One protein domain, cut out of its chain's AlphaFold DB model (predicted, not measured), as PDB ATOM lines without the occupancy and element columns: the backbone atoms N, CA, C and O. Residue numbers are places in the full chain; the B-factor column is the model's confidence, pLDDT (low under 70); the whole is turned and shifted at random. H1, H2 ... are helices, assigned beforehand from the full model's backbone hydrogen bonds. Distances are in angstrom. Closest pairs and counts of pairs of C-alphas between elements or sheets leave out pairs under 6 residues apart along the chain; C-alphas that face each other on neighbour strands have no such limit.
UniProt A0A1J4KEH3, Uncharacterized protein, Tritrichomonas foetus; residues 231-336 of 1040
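This is residues 231 to 336 of the 1040 residues of an uncharacterized protein of Tritrichomonas foetus (UniProt A0A1J4KEH3). Five helices side by side make two layers, H3 and H5 against H2, H4 and H6, with short H1 near H2. H3 to H6 form an up-and-down bundle, each running against the one before. Printed are 106 residues with six named helices: all helix, compact, radius of gyration of the C-alphas 13.8 A, spans 37 by 32 by 19 A.

H3, residues 259 to 275, forms hairpins with H2, residues 242 to 252, closest C-alphas Tyr 266 and His 246, 5.2 A, and, touching with residues 270 to 274 alone, H4, residues 280 to 290, closest C-alphas Ile 270 and Pro 282, 5.3 A. H5, residues 297 to 313, and H6, residues 319 to 330, form another. Every O i to N i+4 pair is within hydrogen-bond range in H2, H4, H5 and H6, 12 of 13 in H3.

H3 measures 24.3 A from first to last C-alpha. H1, residues 235 to 238, begins at C-alpha 235 (29.112, -12.990, -12.657); H6 ends at C-alpha 330 (40.900, -48.773, -7.452).

The printed part has no cut; 36 residues have pLDDT under 70.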
ATOM      1  N   MET A 231      21.367 -17.404  -9.679       67.56
ATOM      2  CA  MET A 231      22.686 -17.656 -10.292       67.56
ATOM      3  C   MET A 231      22.843 -17.269 -11.765       67.56
ATOM      4  O   MET A 231      23.942 -16.917 -12.177       67.56
ATOM      5  N   LYS A 232      21.792 -17.385 -12.588       60.28
ATOM      6  CA  LYS A 232      21.940 -17.301 -14.055       60.28
ATOM      7  C   LYS A 232      22.459 -15.946 -14.560       60.28
ATOM      8  O   LYS A 232      22.973 -15.906 -15.670       60.28
ATOM      9  N   ASN A 233      22.358 -14.888 -13.752       63.34
ATOM     10  CA  ASN A 233      22.735 -13.517 -14.116       63.34
ATOM     11  C   ASN A 233      23.794 -12.915 -13.170       63.34
ATOM     12  O   ASN A 233      23.866 -11.697 -13.036       63.34
ATOM     13  N   ASP A 234      24.555 -13.747 -12.455       73.50
ATOM     14  CA  ASP A 234      25.487 -13.293 -11.423       73.50
ATOM     15  C   ASP A 234      26.928 -13.727 -11.728       73.50
ATOM     16  O   ASP A 234      27.318 -14.877 -11.509       73.50
ATOM     17  N   ASP A 235      27.729 -12.775 -12.213       72.81
ATOM     18  CA  ASP A 235      29.112 -12.990 -12.657       72.81
ATOM     19  C   ASP A 235      30.040 -13.507 -11.550       72.81
ATOM     20  O   ASP A 235      31.061 -14.138 -11.839       72.81
ATOM     21  N   ARG A 236      29.675 -13.323 -10.273       78.06
ATOM     22  CA  ARG A 236      30.453 -13.833  -9.131       78.06
ATOM     23  C   ARG A 236      30.598 -15.358  -9.173       78.06
ATOM     24  O   ARG A 236      31.597 -15.888  -8.688       78.06
ATOM     25  N   PHE A 237      29.647 -16.070  -9.786       77.25
ATOM     26  CA  PHE A 237      29.679 -17.528  -9.938       77.25
ATOM     27  C   PHE A 237      30.589 -18.030 -11.073       77.25
ATOM     28  O   PHE A 237      30.771 -19.237 -11.206       77.25
ATOM     29  N   ASN A 238      31.199 -17.137 -11.861       76.19
ATOM     30  CA  ASN A 238      32.231 -17.501 -12.843       76.19
ATOM     31  C   ASN A 238      33.658 -17.471 -12.261       76.19
ATOM     32  O   ASN A 238      34.606 -17.846 -12.945       76.19
ATOM     33  N   SER A 239      33.820 -17.041 -11.007       82.38
ATOM     34  CA  SER A 239      35.104 -16.992 -10.297       82.38
ATOM     35  C   SER A 239      35.422 -18.317  -9.581       82.38
ATOM     36  O   SER A 239      34.492 -18.945  -9.059       82.38
ATOM     37  N   PRO A 240      36.707 -18.717  -9.434       80.88
ATOM     38  CA  PRO A 240      37.095 -19.874  -8.615       80.88
ATOM     39  C   PRO A 240      36.668 -19.739  -7.144       80.88
ATOM     40  O   PRO A 240      36.390 -20.739  -6.486       80.88
ATOM     41  N   TYR A 241      36.517 -18.512  -6.628       82.94
ATOM     42  CA  TYR A 241      36.032 -18.271  -5.264       82.94
ATOM     43  C   TYR A 241      34.564 -18.679  -5.058       82.94
ATOM     44  O   TYR A 241      34.117 -18.837  -3.923       82.94
ATOM     45  N   SER A 242      33.801 -18.896  -6.132       83.62
ATOM     46  CA  SER A 242      32.441 -19.431  -6.028       83.62
ATOM     47  C   SER A 242      32.408 -20.869  -5.499       83.62
ATOM     48  O   SER A 242      31.402 -21.272  -4.906       83.62
ATOM     49  N   LEU A 243      33.503 -21.629  -5.636       84.50
ATOM     50  CA  LEU A 243      33.606 -23.007  -5.150       84.50
ATOM     51  C   LEU A 243      33.426 -23.096  -3.628       84.50
ATOM     52  O   LEU A 243      32.801 -24.041  -3.154       84.50
ATOM     53  N   TYR A 244      33.830 -22.069  -2.871       81.06
ATOM     54  CA  TYR A 244      33.614 -21.998  -1.421       81.06
ATOM     55  C   TYR A 244      32.125 -22.026  -1.036       81.06
ATOM     56  O   TYR A 244      31.741 -22.702  -0.084       81.06
ATOM     57  N   ILE A 245      31.266 -21.331  -1.788       77.75
ATOM     58  CA  ILE A 245      29.816 -21.303  -1.532       77.75
ATOM     59  C   ILE A 245      29.173 -22.629  -1.915       77.75
ATOM     60  O   ILE A 245      28.359 -23.157  -1.155       77.75
ATOM     61  N   HIS A 246      29.560 -23.185  -3.065       80.38
ATOM     62  CA  HIS A 246      29.069 -24.492  -3.494       80.38
ATOM     63  C   HIS A 246      29.473 -25.594  -2.506       80.38
ATOM     64  O   HIS A 246      28.641 -26.433  -2.170       80.38
ATOM     65  N   ARG A 247      30.696 -25.540  -1.962       78.19
ATOM     66  CA  ARG A 247      31.179 -26.463  -0.933       78.19
ATOM     67  C   ARG A 247      30.403 -26.342   0.375       78.19
ATOM     68  O   ARG A 247      30.004 -27.356   0.928       78.19
ATOM     69  N   ILE A 248      30.150 -25.132   0.883       76.19
ATOM     70  CA  ILE A 248      29.340 -24.961   2.104       76.19
ATOM     71  C   ILE A 248      27.923 -25.495   1.892       76.19
ATOM     72  O   ILE A 248      27.407 -26.220   2.739       76.19
ATOM     73  N   ALA A 249      27.299 -25.166   0.760       73.94
ATOM     74  CA  ALA A 249      25.977 -25.681   0.427       73.94
ATOM     75  C   ALA A 249      25.973 -27.213   0.353       73.94
ATOM     76  O   ALA A 249      25.052 -27.848   0.862       73.94
ATOM     77  N   TYR A 250      27.032 -27.797  -0.210       75.25
ATOM     78  CA  TYR A 250      27.261 -29.234  -0.210       75.25
ATOM     79  C   TYR A 250      27.391 -29.808   1.218       75.25
ATOM     80  O   TYR A 250      26.668 -30.741   1.564       75.25
ATOM     81  N   LEU A 251      28.230 -29.219   2.079       70.38
ATOM     82  CA  LEU A 251      28.488 -29.685   3.451       70.38
ATOM     83  C   LEU A 251      27.281 -29.539   4.397       70.38
ATOM     84  O   LEU A 251      27.115 -30.333   5.323       70.38
ATOM     85  N   ILE A 252      26.421 -28.537   4.184       68.25
ATOM     86  CA  ILE A 252      25.228 -28.294   5.014       68.25
ATOM     87  C   ILE A 252      24.138 -29.354   4.766       68.25
ATOM     88  O   ILE A 252      23.354 -29.650   5.671       68.25
ATOM     89  N   VAL A 253      24.088 -29.985   3.588       63.38
ATOM     90  CA  VAL A 253      23.035 -30.952   3.238       63.38
ATOM     91  C   VAL A 253      23.463 -32.386   3.540       63.38
ATOM     92  O   VAL A 253      23.898 -33.153   2.684       63.38
ATOM     93  N   LEU A 254      23.259 -32.799   4.790       53.59
ATOM     94  CA  LEU A 254      23.464 -34.188   5.211       53.59
ATOM     95  C   LEU A 254      22.217 -35.083   5.044       53.59
ATOM     96  O   LEU A 254      22.318 -36.278   5.308       53.59
ATOM     97  N   ASP A 255      21.084 -34.576   4.548       51.03
ATOM     98  CA  ASP A 255      19.883 -35.386   4.275       51.03
ATOM     99  C   ASP A 255      19.882 -35.954   2.840       51.03
ATOM    100  O   ASP A 255      19.955 -35.212   1.856       51.03
ATOM    101  N   ASN A 256      19.774 -37.281   2.712       48.84
ATOM    102  CA  ASN A 256      19.905 -38.033   1.458       48.84
ATOM    103  C   ASN A 256      18.955 -37.574   0.336       48.84
ATOM    104  O   ASN A 256      19.288 -37.743  -0.835       48.84
ATOM    105  N   ARG A 257      17.792 -36.986   0.654       47.94
ATOM    106  CA  ARG A 257      16.797 -36.590  -0.364       47.94
ATOM    107  C   ARG A 257      17.079 -35.235  -1.023       47.94
ATOM    108  O   ARG A 257      16.654 -35.026  -2.153       47.94
ATOM    109  N   MET A 258      17.807 -34.333  -0.357       51.22
ATOM    110  CA  MET A 258      18.100 -32.974  -0.860       51.22
ATOM    111  C   MET A 258      19.509 -32.810  -1.437       51.22
ATOM    112  O   MET A 258      19.815 -31.800  -2.064       51.22
ATOM    113  N   ARG A 259      20.353 -33.837  -1.312       57.09
ATOM    114  CA  ARG A 259      21.722 -33.854  -1.843       57.09
ATOM    115  C   ARG A 259      21.814 -33.783  -3.378       57.09
ATOM    116  O   ARG A 259      22.819 -33.333  -3.916       57.09
ATOM    117  N   GLN A 260      20.798 -34.247  -4.109       59.94
ATOM    118  CA  GLN A 260      20.944 -34.587  -5.532       59.94
ATOM    119  C   GLN A 260      21.146 -33.391  -6.479       59.94
ATOM    120  O   GLN A 260      21.947 -33.505  -7.402       59.94
ATOM    121  N   SER A 261      20.459 -32.264  -6.276       64.50
ATOM    122  CA  SER A 261      20.608 -31.075  -7.133       64.50
ATOM    123  C   SER A 261      21.906 -30.312  -6.851       64.50
ATOM    124  O   SER A 261      22.554 -29.843  -7.786       64.50
ATOM    125  N   LEU A 262      22.316 -30.237  -5.582       69.62
ATOM    126  CA  LEU A 262      23.507 -29.500  -5.161       69.62
ATOM    127  C   LEU A 262      24.821 -30.215  -5.490       69.62
ATOM    128  O   LEU A 262      25.777 -29.540  -5.855       69.62
ATOM    129  N   TYR A 263      24.862 -31.555  -5.443       71.00
ATOM    130  CA  TYR A 263      26.012 -32.322  -5.944       71.00
ATOM    131  C   TYR A 263      26.334 -31.944  -7.386       71.00
ATOM    132  O   TYR A 263      27.459 -31.577  -7.707       71.00
ATOM    133  N   ASN A 264      25.314 -31.974  -8.242       74.00
ATOM    134  CA  ASN A 264      25.478 -31.686  -9.659       74.00
ATOM    135  C   ASN A 264      25.908 -30.234  -9.891       74.00
ATOM    136  O   ASN A 264      26.712 -29.978 -10.780       74.00
ATOM    137  N   GLN A 265      25.403 -29.287  -9.092       77.12
ATOM    138  CA  GLN A 265      25.819 -27.885  -9.177       77.12
ATOM    139  C   GLN A 265      27.273 -27.691  -8.743       77.12
ATOM    140  O   GLN A 265      28.021 -27.013  -9.438       77.12
ATOM    141  N   TYR A 266      27.692 -28.308  -7.638       83.62
ATOM    142  CA  TYR A 266      29.061 -28.202  -7.142       83.62
ATOM    143  C   TYR A 266      30.066 -28.880  -8.078       83.62
ATOM    144  O   TYR A 266      31.048 -28.259  -8.469       83.62
ATOM    145  N   PHE A 267      29.782 -30.103  -8.525       85.31
ATOM    146  CA  PHE A 267      30.611 -30.824  -9.494       85.31
ATOM    147  C   PHE A 267      30.700 -30.088 -10.836       85.31
ATOM    148  O   PHE A 267      31.788 -29.932 -11.381       85.31
ATOM    149  N   SER A 268      29.578 -29.555 -11.332       84.25
ATOM    150  CA  SER A 268      29.560 -28.724 -12.542       84.25
ATOM    151  C   SER A 268      30.380 -27.442 -12.373       84.25
ATOM    152  O   SER A 268      31.119 -27.069 -13.280       84.25
ATOM    153  N   ALA A 269      30.317 -26.793 -11.205       84.62
ATOM    154  CA  ALA A 269      31.126 -25.614 -10.914       84.62
ATOM    155  C   ALA A 269      32.629 -25.937 -10.892       84.62
ATOM    156  O   ALA A 269      33.402 -25.192 -11.489       84.62
ATOM    157  N   ILE A 270      33.038 -27.058 -10.283       86.75
ATOM    158  CA  ILE A 270      34.438 -27.523 -10.291       86.75
ATOM    159  C   ILE A 270      34.909 -27.726 -11.733       86.75
ATOM    160  O   ILE A 270      35.910 -27.135 -12.134       86.75
ATOM    161  N   THR A 271      34.155 -28.485 -12.533       85.19
ATOM    162  CA  THR A 271      34.487 -28.739 -13.940       85.19
ATOM    163  C   THR A 271      34.541 -27.451 -14.762       85.19
ATOM    164  O   THR A 271      35.472 -27.255 -15.537       85.19
ATOM    165  N   LYS A 272      33.578 -26.539 -14.584       85.62
ATOM    166  CA  LYS A 272      33.532 -25.261 -15.308       85.62
ATOM    167  C   LYS A 272      34.709 -24.355 -14.947       85.62
ATOM    168  O   LYS A 272      35.307 -23.768 -15.841       85.62
ATOM    169  N   CYS A 273      35.051 -24.233 -13.663       85.06
ATOM    170  CA  CYS A 273      36.226 -23.473 -13.232       85.06
ATOM    171  C   CYS A 273      37.512 -24.081 -13.797       85.06
ATOM    172  O   CYS A 273      38.375 -23.337 -14.252       85.06
ATOM    173  N   PHE A 274      37.594 -25.412 -13.829       83.06
ATOM    174  CA  PHE A 274      38.739 -26.125 -14.378       83.06
ATOM    175  C   PHE A 274      38.913 -25.898 -15.888       83.06
ATOM    176  O   PHE A 274      40.006 -25.569 -16.336       83.06
ATOM    177  N   LEU A 275      37.827 -25.987 -16.667       81.94
ATOM    178  CA  LEU A 275      37.828 -25.705 -18.112       81.94
ATOM    179  C   LEU A 275      38.106 -24.230 -18.449       81.94
ATOM    180  O   LEU A 275      38.504 -23.927 -19.568       81.94
ATOM    181  N   ASN A 276      37.917 -23.324 -17.489       82.75
ATOM    182  CA  ASN A 276      38.277 -21.909 -17.597       82.75
ATOM    183  C   ASN A 276      39.716 -21.621 -17.110       82.75
ATOM    184  O   ASN A 276      40.008 -20.486 -16.745       82.75
ATOM    185  N   GLU A 277      40.586 -22.636 -17.053       78.50
ATOM    186  CA  GLU A 277      42.012 -22.546 -16.680       78.50
ATOM    187  C   GLU A 277      42.305 -22.175 -15.213       78.50
ATOM    188  O   GLU A 277      43.458 -21.973 -14.831       78.50
ATOM    189  N   TYR A 278      41.300 -22.159 -14.332       82.25
ATOM    190  CA  TYR A 278      41.535 -22.031 -12.892       82.25
ATOM    191  C   TYR A 278      41.848 -23.413 -12.313       82.25
ATOM    192  O   TYR A 278      40.926 -24.151 -11.989       82.25
ATOM    193  N   THR A 279      43.121 -23.792 -12.186       76.56
ATOM    194  CA  THR A 279      43.498 -25.186 -11.870       76.56
ATOM    195  C   THR A 279      43.687 -25.463 -10.373       76.56
ATOM    196  O   THR A 279      43.187 -26.472  -9.876       76.56
ATOM    197  N   GLU A 280      44.305 -24.552  -9.612       80.75
ATOM    198  CA  GLU A 280      44.636 -24.771  -8.189       80.75
ATOM    199  C   GLU A 280      43.416 -25.068  -7.300       80.75
ATOM    200  O   GLU A 280      43.402 -26.049  -6.552       80.75
ATOM    201  N   GLN A 281      42.377 -24.229  -7.372       81.06
ATOM    202  CA  GLN A 281      41.212 -24.367  -6.496       81.06
ATOM    203  C   GLN A 281      40.394 -25.630  -6.830       81.06
ATOM    204  O   GLN A 281      40.139 -26.397  -5.903       81.06
ATOM    205  N   PRO A 282      40.022 -25.932  -8.094       82.62
ATOM    206  CA  PRO A 282      39.377 -27.202  -8.441       82.62
ATOM    207  C   PRO A 282      40.136 -28.445  -7.976       82.62
ATOM    208  O   PRO A 282      39.499 -29.382  -7.501       82.62
ATOM    209  N   PHE A 283      41.472 -28.461  -8.041       81.56
ATOM    210  CA  PHE A 283      42.248 -29.596  -7.530       81.56
ATOM    211  C   PHE A 283      42.115 -29.781  -6.029       81.56
ATOM    212  O   PHE A 283      41.948 -30.909  -5.561       81.56
ATOM    213  N   TYR A 284      42.170 -28.684  -5.275       82.38
ATOM    214  CA  TYR A 284      41.934 -28.722  -3.839       82.38
ATOM    215  C   TYR A 284      40.537 -29.281  -3.523       82.38
ATOM    216  O   TYR A 284      40.401 -30.159  -2.670       82.38
ATOM    217  N   GLU A 285      39.511 -28.854  -4.264       82.81
ATOM    218  CA  GLU A 285      38.143 -29.357  -4.095       82.81
ATOM    219  C   GLU A 285      38.022 -30.857  -4.426       82.81
ATOM    220  O   GLU A 285      37.404 -31.606  -3.669       82.81
ATOM    221  N   VAL A 286      38.657 -31.331  -5.505       82.88
ATOM    222  CA  VAL A 286      38.671 -32.759  -5.880       82.88
ATOM    223  C   VAL A 286      39.340 -33.610  -4.797       82.88
ATOM    224  O   VAL A 286      38.790 -34.644  -4.411       82.88
ATOM    225  N   LYS A 287      40.464 -33.152  -4.225       80.94
ATOM    226  CA  LYS A 287      41.130 -33.838  -3.103       80.94
ATOM    227  C   LYS A 287      40.250 -33.905  -1.852       80.94
ATOM    228  O   LYS A 287      40.195 -34.952  -1.209       80.94
ATOM    229  N   ILE A 288      39.516 -32.836  -1.528       76.50
ATOM    230  CA  ILE A 288      38.542 -32.858  -0.424       76.50
ATOM    231  C   ILE A 288      37.449 -33.893  -0.693       76.50
ATOM    232  O   ILE A 288      37.133 -34.689   0.191       76.50
ATOM    233  N   ILE A 289      36.887 -33.923  -1.903       77.94
ATOM    234  CA  ILE A 289      35.842 -34.888  -2.267       77.94
ATOM    235  C   ILE A 289      36.353 -36.329  -2.098       77.94
ATOM    236  O   ILE A 289      35.651 -37.161  -1.521       77.94
ATOM    237  N   MET A 290      37.590 -36.610  -2.520       76.19
ATOM    238  CA  MET A 290      38.235 -37.923  -2.363       76.19
ATOM    239  C   MET A 290      38.531 -38.297  -0.899       76.19
ATOM    240  O   MET A 290      38.637 -39.475  -0.582       76.19
ATOM    241  N   SER A 291      38.623 -37.330   0.020       70.81
ATOM    242  CA  SER A 291      38.849 -37.592   1.454       70.81
ATOM    243  C   SER A 291      37.601 -38.078   2.216       70.81
ATOM    244  O   SER A 291      37.663 -38.369   3.412       70.81
ATOM    245  N   THR A 292      36.446 -38.178   1.549       66.56
ATOM    246  CA  THR A 292      35.187 -38.570   2.194       66.56
ATOM    247  C   THR A 292      35.137 -40.075   2.515       66.56
ATOM    248  O   THR A 292      35.289 -40.926   1.647       66.56
ATOM    249  N   GLN A 293      34.873 -40.428   3.784       53.03
ATOM    250  CA  GLN A 293      34.980 -41.810   4.307       53.03
ATOM    251  C   GLN A 293      33.982 -42.836   3.720       53.03
ATOM    252  O   GLN A 293      34.150 -44.037   3.930       53.03
ATOM    253  N   ARG A 294      32.917 -42.401   3.029       60.00
ATOM    254  CA  ARG A 294      31.931 -43.279   2.368       60.00
ATOM    255  C   ARG A 294      31.531 -42.693   1.010       60.00
ATOM    256  O   ARG A 294      30.613 -41.869   0.972       60.00
ATOM    257  N   PRO A 295      32.193 -43.086  -0.085       62.75
ATOM    258  CA  PRO A 295      31.901 -42.524  -1.394       62.75
ATOM    259  C   PRO A 295      30.535 -42.979  -1.912       62.75
ATOM    260  O   PRO A 295      30.226 -44.167  -1.977       62.75
ATOM    261  N   ASP A 296      29.711 -42.003  -2.286       66.81
ATOM    262  CA  ASP A 296      28.460 -42.220  -3.013       66.81
ATOM    263  C   ASP A 296      28.764 -42.510  -4.497       66.81
ATOM    264  O   ASP A 296      29.753 -42.019  -5.048       66.81
ATOM    265  N   SER A 297      27.890 -43.254  -5.179       67.38
ATOM    266  CA  SER A 297      28.027 -43.603  -6.602       67.38
ATOM    267  C   SER A 297      28.217 -42.374  -7.492       67.38
ATOM    268  O   SER A 297      28.981 -42.417  -8.450       67.38
ATOM    269  N   LYS A 298      27.608 -41.239  -7.130       70.56
ATOM    270  CA  LYS A 298      27.758 -39.955  -7.833       70.56
ATOM    271  C   LYS A 298      29.131 -39.316  -7.678       70.56
ATOM    272  O   LYS A 298      29.593 -38.682  -8.620       70.56
ATOM    273  N   ILE A 299      29.772 -39.469  -6.516       74.44
ATOM    274  CA  ILE A 299      31.153 -39.013  -6.314       74.44
ATOM    275  C   ILE A 299      32.059 -39.815  -7.244       74.44
ATOM    276  O   ILE A 299      32.861 -39.229  -7.962       74.44
ATOM    277  N   ILE A 300      31.864 -41.135  -7.298       69.94
ATOM    278  CA  ILE A 300      32.607 -42.013  -8.208       69.94
ATOM    279  C   ILE A 300      32.377 -41.583  -9.665       69.94
ATOM    280  O   ILE A 300      33.346 -41.364 -10.379       69.94
ATOM    281  N   THR A 301      31.125 -41.361 -10.091       72.56
ATOM    282  CA  THR A 301      30.809 -40.892 -11.455       72.56
ATOM    283  C   THR A 301      31.460 -39.546 -11.785       72.56
ATOM    284  O   THR A 301      32.006 -39.385 -12.875       72.56
ATOM    285  N   PHE A 302      31.431 -38.581 -10.862       80.50
ATOM    286  CA  PHE A 302      32.076 -37.285 -11.062       80.50
ATOM    287  C   PHE A 302      33.591 -37.431 -11.210       80.50
ATOM    288  O   PHE A 302      34.145 -36.947 -12.192       80.50
ATOM    289  N   ILE A 303      34.246 -38.135 -10.283       77.44
ATOM    290  CA  ILE A 303      35.697 -38.344 -10.302       77.44
ATOM    291  C   ILE A 303      36.125 -39.071 -11.588       77.44
ATOM    292  O   ILE A 303      37.106 -38.665 -12.205       77.44
ATOM    293  N   SER A 304      35.352 -40.061 -12.053       70.12
ATOM    294  CA  SER A 304      35.547 -40.690 -13.367       70.12
ATOM    295  C   SER A 304      35.456 -39.680 -14.514       70.12
ATOM    296  O   SER A 304      36.374 -39.588 -15.319       70.12
ATOM    297  N   SER A 305      34.387 -38.879 -14.568       75.44
ATOM    298  CA  SER A 305      34.211 -37.887 -15.638       75.44
ATOM    299  C   SER A 305      35.270 -36.779 -15.614       75.44
ATOM    300  O   SER A 305      35.668 -36.270 -16.656       75.44
ATOM    301  N   PHE A 306      35.752 -36.408 -14.426       80.06
ATOM    302  CA  PHE A 306      36.802 -35.411 -14.262       80.06
ATOM    303  C   PHE A 306      38.157 -35.956 -14.727       80.06
ATOM    304  O   PHE A 306      38.931 -35.232 -15.347       80.06
ATOM    305  N   LEU A 307      38.413 -37.246 -14.496       75.94
ATOM    306  CA  LEU A 307      39.595 -37.931 -15.003       75.94
ATOM    307  C   LEU A 307      39.642 -37.938 -16.541       75.94
ATOM    308  O   LEU A 307      40.694 -37.659 -17.113       75.94
ATOM    309  N   ASP A 308      38.506 -38.154 -17.211       70.56
ATOM    310  CA  ASP A 308      38.422 -38.061 -18.677       70.56
ATOM    311  C   ASP A 308      38.774 -36.651 -19.187       70.56
ATOM    312  O   ASP A 308      39.460 -36.492 -20.200       70.56
ATOM    313  N   ILE A 309      38.360 -35.606 -18.462       76.38
ATOM    314  CA  ILE A 309      38.705 -34.213 -18.784       76.38
ATOM    315  C   ILE A 309      40.207 -33.969 -18.602       76.38
ATOM    316  O   ILE A 309      40.829 -33.369 -19.481       76.38
ATOM    317  N   LEU A 310      40.804 -34.467 -17.512       75.00
ATOM    318  CA  LEU A 310      42.249 -34.377 -17.277       75.00
ATOM    319  C   LEU A 310      43.036 -35.045 -18.407       75.00
ATOM    320  O   LEU A 310      43.977 -34.454 -18.936       75.00
ATOM    321  N   PHE A 311      42.608 -36.236 -18.830       70.31
ATOM    322  CA  PHE A 311      43.245 -36.954 -19.926       70.31
ATOM    323  C   PHE A 311      43.158 -36.206 -21.259       70.31
ATOM    324  O   PHE A 311      44.131 -36.242 -22.016       70.31
ATOM    325  N   ASN A 312      42.028 -35.568 -21.569       69.81
ATOM    326  CA  ASN A 312      41.803 -34.947 -22.877       69.81
ATOM    327  C   ASN A 312      42.358 -33.522 -22.995       69.81
ATOM    328  O   ASN A 312      42.779 -33.139 -24.084       69.81
ATOM    329  N   HIS A 313      42.394 -32.753 -21.902       68.62
ATOM    330  CA  HIS A 313      42.773 -31.338 -21.950       68.62
ATOM    331  C   HIS A 313      44.178 -31.020 -21.411       68.62
ATOM    332  O   HIS A 313      44.772 -30.056 -21.881       68.62
ATOM    333  N   TYR A 314      44.747 -31.808 -20.486       65.31
ATOM    334  CA  TYR A 314      45.992 -31.438 -19.783       65.31
ATOM    335  C   TYR A 314      46.969 -32.615 -19.652       65.31
ATOM    336  O   TYR A 314      47.365 -33.018 -18.560       65.31
ATOM    337  N   LYS A 315      47.348 -33.157 -20.816       57.34
ATOM    338  CA  LYS A 315      48.032 -34.445 -21.038       57.34
ATOM    339  C   LYS A 315      49.256 -34.730 -20.144       57.34
ATOM    340  O   LYS A 315      49.485 -35.900 -19.859       57.34
ATOM    341  N   ASN A 316      50.004 -33.709 -19.705       58.91
ATOM    342  CA  ASN A 316      51.285 -33.886 -19.000       58.91
ATOM    343  C   ASN A 316      51.382 -33.167 -17.641       58.91
ATOM    344  O   ASN A 316      52.172 -33.577 -16.791       58.91
ATOM    345  N   ASP A 317      50.588 -32.121 -17.406       65.88
ATOM    346  CA  ASP A 317      50.834 -31.190 -16.294       65.88
ATOM    347  C   ASP A 317      50.377 -31.735 -14.929       65.88
ATOM    348  O   ASP A 317      50.801 -31.246 -13.882       65.88
ATOM    349  N   TYR A 318      49.542 -32.786 -14.918       71.56
ATOM    350  CA  TYR A 318      48.858 -33.268 -13.707       71.56
ATOM    351  C   TYR A 318      48.953 -34.782 -13.469       71.56
ATOM    352  O   TYR A 318      48.062 -35.382 -12.863       71.56
ATOM    353  N   ASN A 319      50.064 -35.405 -13.874       69.88
ATOM    354  CA  ASN A 319      50.307 -36.846 -13.709       69.88
ATOM    355  C   ASN A 319      50.152 -37.345 -12.259       69.88
ATOM    356  O   ASN A 319      49.629 -38.437 -12.038       69.88
ATOM    357  N   PHE A 320      50.556 -36.553 -11.259       71.62
ATOM    358  CA  PHE A 320      50.392 -36.910  -9.842       71.62
ATOM    359  C   PHE A 320      48.921 -37.021  -9.430       71.62
ATOM    360  O   PHE A 320      48.534 -37.983  -8.774       71.62
ATOM    361  N   LEU A 321      48.081 -36.077  -9.860       72.62
ATOM    362  CA  LEU A 321      46.658 -36.094  -9.534       72.62
ATOM    363  C   LEU A 321      45.925 -37.219 -10.269       72.62
ATOM    364  O   LEU A 321      45.054 -37.859  -9.689       72.62
ATOM    365  N   ILE A 322      46.295 -37.484 -11.525       74.31
ATOM    366  CA  ILE A 322      45.784 -38.627 -12.293       74.31
ATOM    367  C   ILE A 322      46.073 -39.931 -11.537       74.31
ATOM    368  O   ILE A 322      45.164 -40.740 -11.354       74.31
ATOM    369  N   LYS A 323      47.302 -40.109 -11.031       73.56
ATOM    370  CA  LYS A 323      47.670 -41.262 -10.192       73.56
ATOM    371  C   LYS A 323      46.824 -41.329  -8.917       73.56
ATOM    372  O   LYS A 323      46.225 -42.370  -8.661       73.56
ATOM    373  N   ASP A 324      46.713 -40.235  -8.161       74.94
ATOM    374  CA  ASP A 324      45.920 -40.179  -6.919       74.94
ATOM    375  C   ASP A 324      44.443 -40.548  -7.156       74.94
ATOM    376  O   ASP A 324      43.861 -41.341  -6.411       74.94
ATOM    377  N   ILE A 325      43.835 -40.001  -8.216       75.88
ATOM    378  CA  ILE A 325      42.450 -40.294  -8.609       75.88
ATOM    379  C   ILE A 325      42.290 -41.781  -8.939       75.88
ATOM    380  O   ILE A 325      41.332 -42.413  -8.496       75.88
ATOM    381  N   LEU A 326      43.231 -42.363  -9.679       71.81
ATOM    382  CA  LEU A 326      43.184 -43.772 -10.057       71.81
ATOM    383  C   LEU A 326      43.378 -44.720  -8.870       71.81
ATOM    384  O   LEU A 326      42.649 -45.708  -8.765       71.81
ATOM    385  N   PHE A 327      44.278 -44.404  -7.935       72.06
ATOM    386  CA  PHE A 327      44.412 -45.152  -6.680       72.06
ATOM    387  C   PHE A 327      43.128 -45.104  -5.850       72.06
ATOM    388  O   PHE A 327      42.659 -46.135  -5.360       72.06
ATOM    389  N   TYR A 328      42.524 -43.921  -5.737       73.38
ATOM    390  CA  TYR A 328      41.243 -43.755  -5.063       73.38
ATOM    391  C   TYR A 328      40.145 -44.593  -5.727       73.38
ATOM    392  O   TYR A 328      39.437 -45.320  -5.036       73.38
ATOM    393  N   LEU A 329      40.039 -44.578  -7.057       69.00
ATOM    394  CA  LEU A 329      39.045 -45.366  -7.790       69.00
ATOM    395  C   LEU A 329      39.289 -46.882  -7.684       69.00
ATOM    396  O   LEU A 329      38.324 -47.627  -7.540       69.00
ATOM    397  N   LYS A 330      40.550 -47.351  -7.664       66.88
ATOM    398  CA  LYS A 330      40.900 -48.773  -7.452       66.88
ATOM    399  C   LYS A 330      40.420 -49.299  -6.099       66.88
ATOM    400  O   LYS A 330      40.024 -50.457  -6.002       66.88
ATOM    401  N   SER A 331      40.424 -48.457  -5.064       62.81
ATOM    402  CA  SER A 331      39.916 -48.831  -3.734       62.81
ATOM    403  C   SER A 331      38.394 -49.046  -3.689       62.81
ATOM    404  O   SER A 331      37.877 -49.556  -2.695       62.81
ATOM    405  N   GLN A 332      37.663 -48.675  -4.748       67.50
ATOM    406  CA  GLN A 332      36.209 -48.779  -4.819       67.50
ATOM    407  C   GLN A 332      35.793 -49.988  -5.667       67.50
ATOM    408  O   GLN A 332      36.014 -50.028  -6.873       67.50
ATOM    409  N   ASN A 333      35.123 -50.965  -5.044       55.56
ATOM    410  CA  ASN A 333      34.742 -52.246  -5.667       55.56
ATOM    411  C   ASN A 333      33.855 -52.128  -6.930       55.56
ATOM    412  O   ASN A 333      33.752 -53.092  -7.681       55.56
ATOM    413  N   ASN A 334      33.226 -50.973  -7.183       56.41
ATOM    414  CA  ASN A 334      32.365 -50.724  -8.344       56.41
ATOM    415  C   ASN A 334      32.895 -49.539  -9.160       56.41
ATOM    416  O   ASN A 334      32.440 -48.407  -8.990       56.41
ATOM    417  N   PHE A 335      33.840 -49.807 -10.061       62.25
ATOM    418  CA  PHE A 335      34.369 -48.820 -11.000       62.25
ATOM    419  C   PHE A 335      33.870 -49.116 -12.434       62.25
ATOM    420  O   PHE A 335      34.418 -49.994 -13.098       62.25
ATOM    421  N   PRO A 336      32.810 -48.439 -12.922       53.94
ATOM    422  CA  PRO A 336      32.079 -48.850 -14.129       53.94
ATOM    423  C   PRO A 336      32.698 -48.424 -15.477       53.94
ATOM    424  O   PRO A 336      32.120 -48.739 -16.511       53.94
TER     425      PRO A 336